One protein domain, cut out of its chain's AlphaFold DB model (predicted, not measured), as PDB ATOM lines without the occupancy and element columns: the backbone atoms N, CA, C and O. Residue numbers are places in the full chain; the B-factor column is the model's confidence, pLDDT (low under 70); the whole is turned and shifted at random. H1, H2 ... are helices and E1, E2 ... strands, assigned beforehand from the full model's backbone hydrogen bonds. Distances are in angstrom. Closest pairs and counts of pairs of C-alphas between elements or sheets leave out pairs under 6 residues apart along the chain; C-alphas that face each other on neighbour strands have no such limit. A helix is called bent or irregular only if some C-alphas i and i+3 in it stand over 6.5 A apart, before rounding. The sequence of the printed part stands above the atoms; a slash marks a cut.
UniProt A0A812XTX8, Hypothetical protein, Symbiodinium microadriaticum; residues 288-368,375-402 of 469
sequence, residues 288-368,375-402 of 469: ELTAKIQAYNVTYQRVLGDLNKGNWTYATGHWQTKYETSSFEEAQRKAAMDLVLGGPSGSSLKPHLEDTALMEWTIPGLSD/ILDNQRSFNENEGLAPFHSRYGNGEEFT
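This is residues 288 to 368 and 375 to 402 of the 469 residues of the protein "Hypothetical protein" of Symbiodinium microadriaticum (UniProt A0A812XTX8). A twisted four-stranded sheet has H2, H3 and H4 on one face, while H1 grazes the sheet at the end where E1 begins. A long loop, residues 305 to 318, leaves the other end of E1, and H5 lies off the sheet. The printed part has 109 residues, in the order H1 E1 H2 H3 H4 E2 E3 H5 E4; the sheet, E2 E3 E1 E4, is antiparallel and the class mixed. It is compact, with a radius of gyration of the C-alphas of 14.4 A and spans of 45 by 33 by 20 A.

The strands are E2, residues 348 to 351; E3, 357 to 363, 19.8 A; E1, 298 to 304, 19.5 A; and E4, 391 to 395, 14.1 A, ending at C-alpha 395 (45.901, 12.225, -35.800). The helices are H1, 288 to 296, 12.2 A, beginning at C-alpha 288 (38.069, 21.484, -40.786); H2, 319 to 323; H3, 328 to 336, 12.3 A; H4, 339 to 345, irregular, with C-alphas 341 and 344 9.5 A apart; and H5, 380 to 383.

N 300 and O 361 of E1 and E3 are 2.8 A apart, N 299 and O 394 of E1 and E4 2.8 A, and N 350 and O 358 of the hairpin E2 and E3 2.9 A, within hydrogen-bond range. H3 is over E2, along the strands at 15 degrees on the local plane, height over the sheet 7.4 A; their closest C-alphas, Gln 332 and Leu 349, are 5.3 A apart. H2 touches H3, closest C-alphas Tyr 323 and Ala 331, 5.5 A. H4 is over none of the strands. H5 is only just not on the sheet, with 4 pairs of C-alphas within 10 A. Each O i to N i+4 pair is within range in H1, H2 and H3; H4 has 1 of 3, and 0 of 4 O i to N i+3 pairs; H5 is too short for an O i to N i+4 pair.

Residues 369 to 374 are not printed, and C-alphas 368 and 375 are 16.9 A apart. The link E1 to H2 is long. Residues 376 to 388 have pLDDT under 70.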
ATOM      1  N   GLU A 288      36.615  21.606 -40.599       94.50
ATOM      2  CA  GLU A 288      38.069  21.484 -40.786       94.50
ATOM      3  C   GLU A 288      38.655  20.309 -39.996       94.50
ATOM      4  O   GLU A 288      39.369  19.477 -40.556       94.50
ATOM      5  N   LEU A 289      38.298  20.195 -38.711       92.00
ATOM      6  CA  LEU A 289      38.682  19.065 -37.863       92.00
ATOM      7  C   LEU A 289      38.168  17.743 -38.448       92.00
ATOM      8  O   LEU A 289      38.915  16.774 -38.549       92.00
ATOM      9  N   THR A 290      36.910  17.713 -38.893       92.62
ATOM     10  CA  THR A 290      36.300  16.537 -39.532       92.62
ATOM     11  C   THR A 290      37.057  16.136 -40.796       92.62
ATOM     12  O   THR A 290      37.344  14.955 -40.974       92.62
ATOM     13  N   ALA A 291      37.443  17.096 -41.642       93.06
ATOM     14  CA  ALA A 291      38.229  16.829 -42.844       93.06
ATOM     15  C   ALA A 291      39.622  16.266 -42.515       93.06
ATOM     16  O   ALA A 291      40.054  15.300 -43.144       93.06
ATOM     17  N   LYS A 292      40.306  16.804 -41.495       93.81
ATOM     18  CA  LYS A 292      41.597  16.263 -41.032       93.81
ATOM     19  C   LYS A 292      41.460  14.853 -40.464       93.81
ATOM     20  O   LYS A 292      42.250  13.982 -40.809       93.81
ATOM     21  N   ILE A 293      40.437  14.599 -39.647       92.12
ATOM     22  CA  ILE A 293      40.144  13.262 -39.112       92.12
ATOM     23  C   ILE A 293      39.833  12.280 -40.243       92.12
ATOM     24  O   ILE A 293      40.272  11.136 -40.195       92.12
ATOM     25  N   GLN A 294      39.104  12.709 -41.273       91.81
ATOM     26  CA  GLN A 294      38.830  11.882 -42.446       91.81
ATOM     27  C   GLN A 294      40.110  11.566 -43.236       91.81
ATOM     28  O   GLN A 294      40.263  10.448 -43.722       91.81
ATOM     29  N   ALA A 295      41.018  12.537 -43.366       93.31
ATOM     30  CA  ALA A 295      42.268  12.376 -44.102       93.31
ATOM     31  C   ALA A 295      43.288  11.504 -43.355       93.31
ATOM     32  O   ALA A 295      43.959  10.674 -43.967       93.31
ATOM     33  N   TYR A 296      43.406  11.694 -42.041       93.44
ATOM     34  CA  TYR A 296      44.476  11.101 -41.246       93.44
ATOM     35  C   TYR A 296      44.023   9.974 -40.335       93.44
ATOM     36  O   TYR A 296      44.885   9.271 -39.826       93.44
ATOM     37  N   ASN A 297      42.720   9.761 -40.139       93.56
ATOM     38  CA  ASN A 297      42.184   8.874 -39.104       93.56
ATOM     39  C   ASN A 297      42.632   9.302 -37.689       93.56
ATOM     40  O   ASN A 297      43.187  10.388 -37.498       93.56
ATOM     41  N   VAL A 298      42.356   8.474 -36.676       93.56
ATOM     42  CA  VAL A 298      42.735   8.749 -35.279       93.56
ATOM     43  C   VAL A 298      43.589   7.610 -34.748       93.56
ATOM     44  O   VAL A 298      43.227   6.440 -34.879       93.56
ATOM     45  N   THR A 299      44.718   7.965 -34.139       93.88
ATOM     46  CA  THR A 299      45.550   7.055 -33.357       93.88
ATOM     47  C   THR A 299      45.203   7.192 -31.889       93.88
ATOM     48  O   THR A 299      45.235   8.289 -31.336       93.88
ATOM     49  N   TYR A 300      44.942   6.058 -31.259       93.06
ATOM     50  CA  TYR A 300      44.720   5.917 -29.833       93.06
ATOM     51  C   TYR A 300      45.969   5.387 -29.163       93.06
ATOM     52  O   TYR A 300      46.672   4.546 -29.725       93.06
ATOM     53  N   GLN A 301      46.205   5.846 -27.943       91.38
ATOM     54  CA  GLN A 301      47.245   5.329 -27.078       91.38
ATOM     55  C   GLN A 301      46.652   4.915 -25.740       91.38
ATOM     56  O   GLN A 301      45.780   5.599 -25.202       91.38
ATOM     57  N   ARG A 302      47.157   3.812 -25.193       90.69
ATOM     58  CA  ARG A 302      46.850   3.343 -23.845       90.69
ATOM     59  C   ARG A 302      48.118   2.860 -23.165       90.69
ATOM     60  O   ARG A 302      48.840   2.038 -23.727       90.69
ATOM     61  N   VAL A 303      48.338   3.307 -21.937       90.12
ATOM     62  CA  VAL A 303      49.399   2.783 -21.078       90.12
ATOM     63  C   VAL A 303      48.875   1.590 -20.279       90.12
ATOM     64  O   VAL A 303      47.853   1.678 -19.592       90.12
ATOM     65  N   LEU A 304      49.584   0.468 -20.381       91.00
ATOM     66  CA  LEU A 304      49.345  -0.771 -19.648       91.00
ATOM     67  C   LEU A 304      50.489  -1.004 -18.660       91.00
ATOM     68  O   LEU A 304      51.656  -0.826 -19.001       91.00
ATOM     69  N   GLY A 305      50.151  -1.423 -17.447       91.31
ATOM     70  CA  GLY A 305      51.127  -1.806 -16.438       91.31
ATOM     71  C   GLY A 305      51.691  -3.192 -16.722       91.31
ATOM     72  O   GLY A 305      51.199  -3.927 -17.583       91.31
ATOM     73  N   ASP A 306      52.698  -3.567 -15.953       91.19
ATOM     74  CA  ASP A 306      53.306  -4.891 -15.949       91.19
ATOM     75  C   ASP A 306      53.022  -5.594 -14.607       91.19
ATOM     76  O   ASP A 306      53.384  -5.107 -13.546       91.19
ATOM     77  N   LEU A 307      52.379  -6.764 -14.609       89.69
ATOM     78  CA  LEU A 307      52.058  -7.475 -13.355       89.69
ATOM     79  C   LEU A 307      53.274  -7.775 -12.462       89.69
ATOM     80  O   LEU A 307      53.115  -8.001 -11.265       89.69
ATOM     81  N   ASN A 308      54.473  -7.831 -13.039       87.19
ATOM     82  CA  ASN A 308      55.700  -8.196 -12.339       87.19
ATOM     83  C   ASN A 308      56.517  -6.976 -11.891       87.19
ATOM     84  O   ASN A 308      57.605  -7.144 -11.331       87.19
ATOM     85  N   LYS A 309      56.055  -5.760 -12.193       80.50
ATOM     86  CA  LYS A 309      56.744  -4.505 -11.866       80.50
ATOM     87  C   LYS A 309      55.824  -3.628 -11.012       80.50
ATOM     88  O   LYS A 309      54.822  -4.121 -10.516       80.50
ATOM     89  N   GLY A 310      56.258  -2.405 -10.702       75.56
ATOM     90  CA  GLY A 310      55.681  -1.545  -9.660       75.56
ATOM     91  C   GLY A 310      54.171  -1.281  -9.760       75.56
ATOM     92  O   GLY A 310      53.466  -1.803 -10.603       75.56
ATOM     93  N   ASN A 311      53.639  -0.442  -8.875       72.25
ATOM     94  CA  ASN A 311      52.237  -0.033  -8.956       72.25
ATOM     95  C   ASN A 311      52.158   1.348  -9.620       72.25
ATOM     96  O   ASN A 311      52.660   2.320  -9.053       72.25
ATOM     97  N   TRP A 312      51.559   1.436 -10.809       74.56
ATOM     98  CA  TRP A 312      51.444   2.691 -11.558       74.56
ATOM     99  C   TRP A 312      50.079   3.320 -11.347       74.56
ATOM    100  O   TRP A 312      49.048   2.703 -11.595       74.56
ATOM    101  N   THR A 313      50.075   4.595 -10.975       71.19
ATOM    102  CA  THR A 313      48.842   5.375 -10.813       71.19
ATOM    103  C   THR A 313      48.206   5.776 -12.145       71.19
ATOM    104  O   THR A 313      47.060   6.205 -12.160       71.19
ATOM    105  N   TYR A 314      48.933   5.622 -13.257       76.06
ATOM    106  CA  TYR A 314      48.510   6.047 -14.591       76.06
ATOM    107  C   TYR A 314      48.400   4.927 -15.622       76.06
ATOM    108  O   TYR A 314      48.130   5.202 -16.788       76.06
ATOM    109  N   ALA A 315      48.619   3.674 -15.236       79.75
ATOM    110  CA  ALA A 315      48.431   2.553 -16.141       79.75
ATOM    111  C   ALA A 315      47.038   1.947 -15.949       79.75
ATOM    112  O   ALA A 315      46.539   1.842 -14.831       79.75
ATOM    113  N   THR A 316      46.393   1.523 -17.038       80.56
ATOM    114  CA  THR A 316      45.032   0.967 -16.975       80.56
ATOM    115  C   THR A 316      45.041  -0.530 -17.233       80.56
ATOM    116  O   THR A 316      44.931  -0.983 -18.372       80.56
ATOM    117  N   GLY A 317      45.125  -1.310 -16.158       85.38
ATOM    118  CA  GLY A 317      45.275  -2.764 -16.233       85.38
ATOM    119  C   GLY A 317      46.687  -3.178 -16.652       85.38
ATOM    120  O   GLY A 317      47.591  -2.347 -16.705       85.38
ATOM    121  N   HIS A 318      46.869  -4.464 -16.949       90.50
ATOM    122  CA  HIS A 318      48.187  -5.041 -17.220       90.50
ATOM    123  C   HIS A 318      48.241  -5.720 -18.583       90.50
ATOM    124  O   HIS A 318      47.272  -6.366 -19.001       90.50
ATOM    125  N   TRP A 319      49.381  -5.613 -19.268       92.69
ATOM    126  CA  TRP A 319      49.546  -6.218 -20.591       92.69
ATOM    127  C   TRP A 319      49.451  -7.749 -20.534       92.69
ATOM    128  O   TRP A 319      48.854  -8.343 -21.432       92.69
ATOM    129  N   GLN A 320      49.938  -8.384 -19.460       93.56
ATOM    130  CA  GLN A 320      49.855  -9.837 -19.285       93.56
ATOM    131  C   GLN A 320      48.415 -10.331 -19.208       93.56
ATOM    132  O   GLN A 320      48.084 -11.351 -19.804       93.56
ATOM    133  N   THR A 321      47.561  -9.617 -18.470       90.75
ATOM    134  CA  THR A 321      46.143  -9.968 -18.336       90.75
ATOM    135  C   THR A 321      45.413  -9.748 -19.652       90.75
ATOM    136  O   THR A 321      44.639 -10.603 -20.056       90.75
ATOM    137  N   LYS A 322      45.680  -8.634 -20.349       90.38
ATOM    138  CA  LYS A 322      45.021  -8.330 -21.628       90.38
ATOM    139  C   LYS A 322      45.368  -9.341 -22.722       90.38
ATOM    140  O   LYS A 322      44.494  -9.712 -23.495       90.38
ATOM    141  N   TYR A 323      46.638  -9.727 -22.825       92.00
ATOM    142  CA  TYR A 323      47.113 -10.626 -23.878       92.00
ATOM    143  C   TYR A 323      47.246 -12.079 -23.421       92.00
ATOM    144  O   TYR A 323      47.709 -12.912 -24.199       92.00
ATOM    145  N   GLU A 324      46.857 -12.387 -22.182       93.19
ATOM    146  CA  GLU A 324      46.896 -13.726 -21.585       93.19
ATOM    147  C   GLU A 324      48.233 -14.435 -21.850       93.19
ATOM    148  O   GLU A 324      48.309 -15.511 -22.448       93.19
ATOM    149  N   THR A 325      49.328 -13.757 -21.515       95.31
ATOM    150  CA  THR A 325      50.686 -14.255 -21.747       95.31
ATOM    151  C   THR A 325      51.671 -13.602 -20.789       95.31
ATOM    152  O   THR A 325      51.490 -12.463 -20.370       95.31
ATOM    153  N   SER A 326      52.738 -14.322 -20.457       95.56
ATOM    154  CA  SER A 326      53.882 -13.807 -19.699       95.56
ATOM    155  C   SER A 326      55.059 -13.394 -20.591       95.56
ATOM    156  O   SER A 326      56.044 -12.867 -20.083       95.56
ATOM    157  N   SER A 327      54.975 -13.612 -21.911       96.81
ATOM    158  CA  SER A 327      56.000 -13.202 -22.879       96.81
ATOM    159  C   SER A 327      55.599 -11.902 -23.569       96.81
ATOM    160  O   SER A 327      54.561 -11.838 -24.231       96.81
ATOM    161  N   PHE A 328      56.447 -10.878 -23.455       95.75
ATOM    162  CA  PHE A 328      56.208  -9.590 -24.102       95.75
ATOM    163  C   PHE A 328      56.216  -9.707 -25.634       95.75
ATOM    164  O   PHE A 328      55.377  -9.114 -26.301       95.75
ATOM    165  N   GLU A 329      57.089 -10.542 -26.204       97.56
ATOM    166  CA  GLU A 329      57.137 -10.795 -27.654       97.56
ATOM    167  C   GLU A 329      55.856 -11.470 -28.171       97.56
ATOM    168  O   GLU A 329      55.361 -11.155 -29.254       97.56
ATOM    169  N   GLU A 330      55.286 -12.398 -27.396       97.44
ATOM    170  CA  GLU A 330      53.977 -12.983 -27.706       97.44
ATOM    171  C   GLU A 330      52.867 -11.932 -27.596       97.44
ATOM    172  O   GLU A 330      52.004 -11.860 -28.468       97.44
ATOM    173  N   ALA A 331      52.912 -11.075 -26.572       96.44
ATOM    174  CA  ALA A 331      51.958  -9.980 -26.419       96.44
ATOM    175  C   ALA A 331      52.010  -9.011 -27.612       96.44
ATOM    176  O   ALA A 331      50.965  -8.611 -28.115       96.44
ATOM    177  N   GLN A 332      53.204  -8.694 -28.127       97.56
ATOM    178  CA  GLN A 332      53.374  -7.881 -29.335       97.56
ATOM    179  C   GLN A 332      52.764  -8.542 -30.577       97.56
ATOM    180  O   GLN A 332      52.113  -7.863 -31.371       97.56
ATOM    181  N   ARG A 333      52.930  -9.862 -30.738       97.19
ATOM    182  CA  ARG A 333      52.311 -10.608 -31.846       97.19
ATOM    183  C   ARG A 333      50.787 -10.618 -31.744       97.19
ATOM    184  O   ARG A 333      50.123 -10.343 -32.738       97.19
ATOM    185  N   LYS A 334      50.235 -10.860 -30.551       95.75
ATOM    186  CA  LYS A 334      48.785 -10.792 -30.309       95.75
ATOM    187  C   LYS A 334      48.235  -9.385 -30.555       95.75
ATOM    188  O   LYS A 334      47.214  -9.251 -31.220       95.75
ATOM    189  N   ALA A 335      48.938  -8.347 -30.098       95.31
ATOM    190  CA  ALA A 335      48.588  -6.950 -30.347       95.31
ATOM    191  C   ALA A 335      48.484  -6.647 -31.849       95.31
ATOM    192  O   ALA A 335      47.479  -6.090 -32.294       95.31
ATOM    193  N   ALA A 336      49.473  -7.086 -32.636       96.56
ATOM    194  CA  ALA A 336      49.523  -6.885 -34.086       96.56
ATOM    195  C   ALA A 336      48.406  -7.612 -34.854       96.56
ATOM    196  O   ALA A 336      48.146  -7.292 -36.010       96.56
ATOM    197  N   MET A 337      47.736  -8.574 -34.217       94.94
ATOM    198  CA  MET A 337      46.626  -9.344 -34.783       94.94
ATOM    199  C   MET A 337      45.266  -8.986 -34.156       94.94
ATOM    200  O   MET A 337      44.268  -9.635 -34.467       94.94
ATOM    201  N   ASP A 338      45.199  -7.971 -33.281       92.31
ATOM    202  CA  ASP A 338      43.965  -7.568 -32.596       92.31
ATOM    203  C   ASP A 338      42.998  -6.861 -33.567       92.31
ATOM    204  O   ASP A 338      43.009  -5.637 -33.742       92.31
ATOM    205  N   LEU A 339      42.144  -7.668 -34.203       91.88
ATOM    206  CA  LEU A 339      41.132  -7.216 -35.157       91.88
ATOM    207  C   LEU A 339      40.062  -6.330 -34.516       91.88
ATOM    208  O   LEU A 339      39.505  -5.465 -35.193       91.88
ATOM    209  N   VAL A 340      39.749  -6.533 -33.234       91.25
ATOM    210  CA  VAL A 340      38.707  -5.752 -32.558       91.25
ATOM    211  C   VAL A 340      39.213  -4.341 -32.287       91.25
ATOM    212  O   VAL A 340      38.502  -3.364 -32.538       91.25
ATOM    213  N   LEU A 341      40.456  -4.231 -31.821       90.75
ATOM    214  CA  LEU A 341      41.076  -2.964 -31.471       90.75
ATOM    215  C   LEU A 341      41.487  -2.167 -32.713       90.75
ATOM    216  O   LEU A 341      41.030  -1.039 -32.883       90.75
ATOM    217  N   GLY A 342      42.311  -2.752 -33.588       92.19
ATOM    218  CA  GLY A 342      42.947  -2.048 -34.707       92.19
ATOM    219  C   GLY A 342      42.572  -2.548 -36.103       92.19
ATOM    220  O   GLY A 342      43.108  -2.066 -37.103       92.19
ATOM    221  N   GLY A 343      41.649  -3.507 -36.202       92.69
ATOM    222  CA  GLY A 343      41.247  -4.073 -37.486       92.69
ATOM    223  C   GLY A 343      42.394  -4.816 -38.172       92.69
ATOM    224  O   GLY A 343      43.270  -5.351 -37.496       92.69
ATOM    225  N   PRO A 344      42.437  -4.840 -39.517       92.25
ATOM    226  CA  PRO A 344      43.490  -5.532 -40.265       92.25
ATOM    227  C   PRO A 344      44.916  -5.044 -39.974       92.25
ATOM    228  O   PRO A 344      45.867  -5.777 -40.226       92.25
ATOM    229  N   SER A 345      45.067  -3.816 -39.466       91.00
ATOM    230  CA  SER A 345      46.372  -3.256 -39.085       91.00
ATOM    231  C   SER A 345      46.797  -3.660 -37.670       91.00
ATOM    232  O   SER A 345      47.955  -3.469 -37.306       91.00
ATOM    233  N   GLY A 346      45.862  -4.185 -36.874       93.56
ATOM    234  CA  GLY A 346      46.063  -4.497 -35.469       93.56
ATOM    235  C   GLY A 346      46.497  -3.287 -34.643       93.56
ATOM    236  O   GLY A 346      46.285  -2.123 -34.992       93.56
ATOM    237  N   SER A 347      47.116  -3.582 -33.511       95.06
ATOM    238  CA  SER A 347      47.721  -2.608 -32.613       95.06
ATOM    239  C   SER A 347      49.211  -2.886 -32.444       95.06
ATOM    240  O   SER A 347      49.694  -3.993 -32.671       95.06
ATOM    241  N   SER A 348      49.960  -1.879 -32.022       95.81
ATOM    242  CA  SER A 348      51.338  -2.050 -31.579       95.81
ATOM    243  C   SER A 348      51.399  -2.053 -30.059       95.81
ATOM    244  O   SER A 348      50.635  -1.347 -29.403       95.81
ATOM    245  N   LEU A 349      52.325  -2.832 -29.507       97.00
ATOM    246  CA  LEU A 349      52.677  -2.826 -28.093       97.00
ATOM    247  C   LEU A 349      54.188  -2.616 -27.990       97.00
ATOM    248  O   LEU A 349      54.959  -3.317 -28.648       97.00
ATOM    249  N   LYS A 350      54.629  -1.629 -27.214       96.06
ATOM    250  CA  LYS A 350      56.050  -1.276 -27.079       96.06
ATOM    251  C   LYS A 350      56.395  -1.039 -25.613       96.06
ATOM    252  O   LYS A 350      55.518  -0.593 -24.872       96.06
ATOM    253  N   PRO A 351      57.642  -1.293 -25.186       94.38
ATOM    254  CA  PRO A 351      58.100  -0.840 -23.882       94.38
ATOM    255  C   PRO A 351      57.918   0.674 -23.757       94.38
ATOM    256  O   PRO A 351      58.084   1.416 -24.729       94.38
ATOM    257  N   HIS A 352      57.563   1.120 -22.564       91.75
ATOM    258  CA  HIS A 352      57.325   2.516 -22.246       91.75
ATOM    259  C   HIS A 352      57.995   2.878 -20.916       91.75
ATOM    260  O   HIS A 352      58.708   2.067 -20.323       91.75
ATOM    261  N   LEU A 353      57.841   4.132 -20.493       86.25
ATOM    262  CA  LEU A 353      58.466   4.664 -19.287       86.25
ATOM    263  C   LEU A 353      58.129   3.806 -18.059       86.25
ATOM    264  O   LEU A 353      57.051   3.223 -17.976       86.25
ATOM    265  N   GLU A 354      59.062   3.750 -17.107       84.31
ATOM    266  CA  GLU A 354      58.859   3.118 -15.795       84.31
ATOM    267  C   GLU A 354      58.386   1.654 -15.861       84.31
ATOM    268  O   GLU A 354      57.560   1.230 -15.059       84.31
ATOM    269  N   ASP A 355      58.903   0.871 -16.813       86.94
ATOM    270  CA  ASP A 355      58.538  -0.538 -17.025       86.94
ATOM    271  C   ASP A 355      57.050  -0.763 -17.379       86.94
ATOM    272  O   ASP A 355      56.501  -1.843 -17.158       86.94
ATOM    273  N   THR A 356      56.386   0.245 -17.953       91.44
ATOM    274  CA  THR A 356      55.044   0.101 -18.540       91.44
ATOM    275  C   THR A 356      55.112  -0.314 -20.012       91.44
ATOM    276  O   THR A 356      56.179  -0.371 -20.629       91.44
ATOM    277  N   ALA A 357      53.954  -0.592 -20.608       93.38
ATOM    278  CA  ALA A 357      53.806  -0.858 -22.030       93.38
ATOM    279  C   ALA A 357      52.857   0.156 -22.681       93.38
ATOM    280  O   ALA A 357      51.741   0.379 -22.211       93.38
ATOM    281  N   LEU A 358      53.287   0.742 -23.796       93.75
ATOM    282  CA  LEU A 358      52.474   1.633 -24.612       93.75
ATOM    283  C   LEU A 358      51.811   0.824 -25.722       93.75
ATOM    284  O   LEU A 358      52.487   0.245 -26.576       93.75
ATOM    285  N   MET A 359      50.485   0.807 -25.702       94.12
ATOM    286  CA  MET A 359      49.657   0.224 -26.745       94.12
ATOM    287  C   MET A 359      49.132   1.327 -27.661       94.12
ATOM    288  O   MET A 359      48.553   2.293 -27.170       94.12
ATOM    289  N   GLU A 360      49.304   1.181 -28.973       94.75
ATOM    290  CA  GLU A 360      48.876   2.178 -29.964       94.75
ATOM    291  C   GLU A 360      48.148   1.527 -31.137       94.75
ATOM    292  O   GLU A 360      48.611   0.512 -31.654       94.75
ATOM    293  N   TRP A 361      47.044   2.113 -31.593       94.88
ATOM    294  CA  TRP A 361      46.304   1.629 -32.763       94.88
ATOM    295  C   TRP A 361      45.635   2.787 -33.503       94.88
ATOM    296  O   TRP A 361      45.184   3.750 -32.884       94.88
ATOM    297  N   THR A 362      45.572   2.693 -34.831       94.88
ATOM    298  CA  THR A 362      45.007   3.729 -35.704       94.88
ATOM    299  C   THR A 362      43.773   3.186 -36.398       94.88
ATOM    300  O   THR A 362      43.838   2.157 -37.067       94.88
ATOM    301  N   ILE A 363      42.648   3.879 -36.258       93.88
ATOM    302  CA  ILE A 363      41.354   3.448 -36.800       93.88
ATOM    303  C   ILE A 363      40.621   4.625 -37.435       93.88
ATOM    304  O   ILE A 363      40.879   5.771 -37.053       93.88
ATOM    305  N   PRO A 364      39.675   4.380 -38.363       93.31
ATOM    306  CA  PRO A 364      38.849   5.444 -38.914       93.31
ATOM    307  C   PRO A 364      38.213   6.304 -37.819       93.31
ATOM    308  O   PRO A 364      37.564   5.792 -36.903       93.31
ATOM    309  N   GLY A 365      38.408   7.620 -37.905       88.44
ATOM    310  CA  GLY A 365      37.826   8.560 -36.942       88.44
ATOM    311  C   GLY A 365      36.362   8.903 -37.222       88.44
ATOM    312  O   GLY A 365      35.686   9.462 -36.362       88.44
ATOM    313  N   LEU A 366      35.866   8.547 -38.411       88.94
ATOM    314  CA  LEU A 366      34.474   8.704 -38.824       88.94
ATOM    315  C   LEU A 366      33.876   7.345 -39.206       88.94
ATOM    316  O   LEU A 366      34.586   6.482 -39.725       88.94
ATOM    317  N   SER A 367      32.564   7.198 -39.004       88.56
ATOM    318  CA  SER A 367      31.760   6.111 -39.571       88.56
ATOM    319  C   SER A 367      30.476   6.664 -40.181       88.56
ATOM    320  O   SER A 367      29.740   7.350 -39.484       88.56
ATOM    321  N   ASP A 368      30.207   6.430 -41.469       84.00
ATOM    322  CA  ASP A 368      29.006   6.942 -42.167       84.00
ATOM    323  C   ASP A 368      28.780   8.464 -42.038       84.00
ATOM    324  O   ASP A 368      27.657   8.960 -41.958       84.00
ATOM    325  N   ILE A 375      37.476  11.043 -29.450       74.69
ATOM    326  CA  ILE A 375      38.756  11.718 -29.246       74.69
ATOM    327  C   ILE A 375      38.998  11.795 -27.742       74.69
ATOM    328  O   ILE A 375      38.311  12.515 -27.014       74.69
ATOM    329  N   LEU A 376      39.968  11.011 -27.278       66.19
ATOM    330  CA  LEU A 376      40.381  10.969 -25.882       66.19
ATOM    331  C   LEU A 376      41.422  12.072 -25.680       66.19
ATOM    332  O   LEU A 376      42.622  11.810 -25.654       66.19
ATOM    333  N   ASP A 377      40.966  13.320 -25.593       57.59
ATOM    334  CA  ASP A 377      41.859  14.455 -25.355       57.59
ATOM    335  C   ASP A 377      42.406  14.418 -23.932       57.59
ATOM    336  O   ASP A 377      41.751  14.913 -23.007       57.59
ATOM    337  N   ASN A 378      43.587  13.801 -23.786       53.41
ATOM    338  CA  ASN A 378      44.342  13.708 -22.545       53.41
ATOM    339  C   ASN A 378      43.406  13.457 -21.374       53.41
ATOM    340  O   ASN A 378      43.259  14.330 -20.515       53.41
ATOM    341  N   GLN A 379      42.710  12.314 -21.373       56.50
ATOM    342  CA  GLN A 379      41.674  11.992 -20.388       56.50
ATOM    343  C   GLN A 379      42.259  11.719 -18.993       56.50
ATOM    344  O   GLN A 379      42.013  10.695 -18.364       56.50
ATOM    345  N   ARG A 380      42.976  12.708 -18.470       50.72
ATOM    346  CA  ARG A 380      43.366  12.956 -17.093       50.72
ATOM    347  C   ARG A 380      42.213  12.730 -16.126       50.72
ATOM    348  O   ARG A 380      42.446  12.307 -15.006       50.72
ATOM    349  N   SER A 381      40.970  12.886 -16.578       45.72
ATOM    350  CA  SER A 381      39.779  12.541 -15.806       45.72
ATOM    351  C   SER A 381      39.666  11.062 -15.404       45.72
ATOM    352  O   SER A 381      38.846  10.763 -14.545       45.72
ATOM    353  N   PHE A 382      40.416  10.142 -16.027       53.00
ATOM    354  CA  PHE A 382      40.530   8.751 -15.560       53.00
ATOM    355  C   PHE A 382      41.446   8.605 -14.334       53.00
ATOM    356  O   PHE A 382      41.291   7.637 -13.600       53.00
ATOM    357  N   ASN A 383      42.318   9.587 -14.083       55.97
ATOM    358  CA  ASN A 383      43.192   9.665 -12.910       55.97
ATOM    359  C   ASN A 383      42.902  10.928 -12.078       55.97
ATOM    360  O   ASN A 383      43.818  11.518 -11.520       55.97
ATOM    361  N   GLU A 384      41.664  11.432 -12.087       51.78
ATOM    362  CA  GLU A 384      41.271  12.620 -11.297       51.78
ATOM    363  C   GLU A 384      42.103  13.895 -11.576       51.78
ATOM    364  O   GLU A 384      42.049  14.878 -10.845       51.78
ATOM    365  N   ASN A 385      42.773  13.936 -12.727       55.25
ATOM    366  CA  ASN A 385      43.729  14.950 -13.171       55.25
ATOM    367  C   ASN A 385      45.139  14.907 -12.579       55.25
ATOM    368  O   ASN A 385      45.895  15.863 -12.763       55.25
ATOM    369  N   GLU A 386      45.529  13.779 -11.998       51.06
ATOM    370  CA  GLU A 386      46.877  13.544 -11.488       51.06
ATOM    371  C   GLU A 386      47.730  12.674 -12.434       51.06
ATOM    372  O   GLU A 386      47.242  11.764 -13.109       51.06
ATOM    373  N   GLY A 387      49.040  12.948 -12.471       62.81
ATOM    374  CA  GLY A 387      50.030  12.142 -13.195       62.81
ATOM    375  C   GLY A 387      49.939  12.186 -14.729       62.81
ATOM    376  O   GLY A 387      49.386  13.111 -15.331       62.81
ATOM    377  N   LEU A 388      50.545  11.181 -15.372       69.00
ATOM    378  CA  LEU A 388      50.452  10.971 -16.818       69.00
ATOM    379  C   LEU A 388      49.041  10.491 -17.186       69.00
ATOM    380  O   LEU A 388      48.398   9.777 -16.421       69.00
ATOM    381  N   ALA A 389      48.541  10.877 -18.360       76.06
ATOM    382  CA  ALA A 389      47.246  10.389 -18.817       76.06
ATOM    383  C   ALA A 389      47.372   8.920 -19.275       76.06
ATOM    384  O   ALA A 389      48.250   8.616 -20.084       76.06
ATOM    385  N   PRO A 390      46.487   8.012 -18.819       79.38
ATOM    386  CA  PRO A 390      46.515   6.604 -19.223       79.38
ATOM    387  C   PRO A 390      46.130   6.415 -20.689       79.38
ATOM    388  O   PRO A 390      46.446   5.384 -21.283       79.38
ATOM    389  N   PHE A 391      45.412   7.391 -21.245       85.56
ATOM    390  CA  PHE A 391      44.916   7.408 -22.607       85.56
ATOM    391  C   PHE A 391      45.270   8.726 -23.280       85.56
ATOM    392  O   PHE A 391      45.170   9.791 -22.666       85.56
ATOM    393  N   HIS A 392      45.594   8.638 -24.565       87.12
ATOM    394  CA  HIS A 392      45.813   9.794 -25.424       87.12
ATOM    395  C   HIS A 392      45.277   9.527 -26.830       87.12
ATOM    396  O   HIS A 392      45.049   8.378 -27.222       87.12
ATOM    397  N   SER A 393      45.033  10.586 -27.589       90.31
ATOM    398  CA  SER A 393      44.614  10.500 -28.984       90.31
ATOM    399  C   SER A 393      45.315  11.565 -29.806       90.31
ATOM    400  O   SER A 393      45.447  12.703 -29.369       90.31
ATOM    401  N   ARG A 394      45.703  11.199 -31.025       92.31
ATOM    402  CA  ARG A 394      46.313  12.100 -32.009       92.31
ATOM    403  C   ARG A 394      45.837  11.754 -33.417       92.31
ATOM    404  O   ARG A 394      45.190  10.720 -33.615       92.31
ATOM    405  N   TYR A 395      46.164  12.574 -34.406       94.06
ATOM    406  CA  TYR A 395      45.901  12.225 -35.800       94.06
ATOM    407  C   TYR A 395      46.683  10.967 -36.202       94.06
ATOM    408  O   TYR A 395      47.766  10.682 -35.680       94.06
ATOM    409  N   GLY A 396      46.153  10.184 -37.145       93.50
ATOM    410  CA  GLY A 396      46.819   8.949 -37.574       93.50
ATOM    411  C   GLY A 396      48.158   9.156 -38.285       93.50
ATOM    412  O   GLY A 396      48.965   8.232 -38.328       93.50
ATOM    413  N   ASN A 397      48.447  10.373 -38.753       94.25
ATOM    414  CA  ASN A 397      49.765  10.770 -39.259       94.25
ATOM    415  C   ASN A 397      50.799  11.052 -38.145       94.25
ATOM    416  O   ASN A 397      51.972  11.249 -38.448       94.25
ATOM    417  N   GLY A 398      50.385  11.068 -36.873       93.12
ATOM    418  CA  GLY A 398      51.242  11.348 -35.722       93.12
ATOM    419  C   GLY A 398      51.193  12.788 -35.203       93.12
ATOM    420  O   GLY A 398      51.767  13.045 -34.148       93.12
ATOM    421  N   GLU A 399      50.511  13.711 -35.884       94.31
ATOM    422  CA  GLU A 399      50.345  15.089 -35.408       94.31
ATOM    423  C   GLU A 399      49.367  15.164 -34.227       94.31
ATOM    424  O   GLU A 399      48.353  14.465 -34.191       94.31
ATOM    425  N   GLU A 400      49.651  16.048 -33.272       92.25
ATOM    426  CA  GLU A 400      48.773  16.314 -32.131       92.25
ATOM    427  C   GLU A 400      47.539  17.124 -32.540       92.25
ATOM    428  O   GLU A 400      47.611  18.010 -33.398       92.25
ATOM    429  N   PHE A 401      46.410  16.871 -31.873       90.00
ATOM    430  CA  PHE A 401      45.282  17.794 -31.944       90.00
ATOM    431  C   PHE A 401      45.675  19.113 -31.275       90.00
ATOM    432  O   PHE A 401      46.218  19.140 -30.168       90.00
ATOM    433  N   THR A 402      45.388  20.231 -31.931       89.94
ATOM    434  CA  THR A 402      45.672  21.550 -31.357       89.94
ATOM    435  C   THR A 402      44.713  21.863 -30.206       89.94
ATOM    436  O   THR A 402      43.570  21.404 -30.182       89.94
TER     437      THR A 402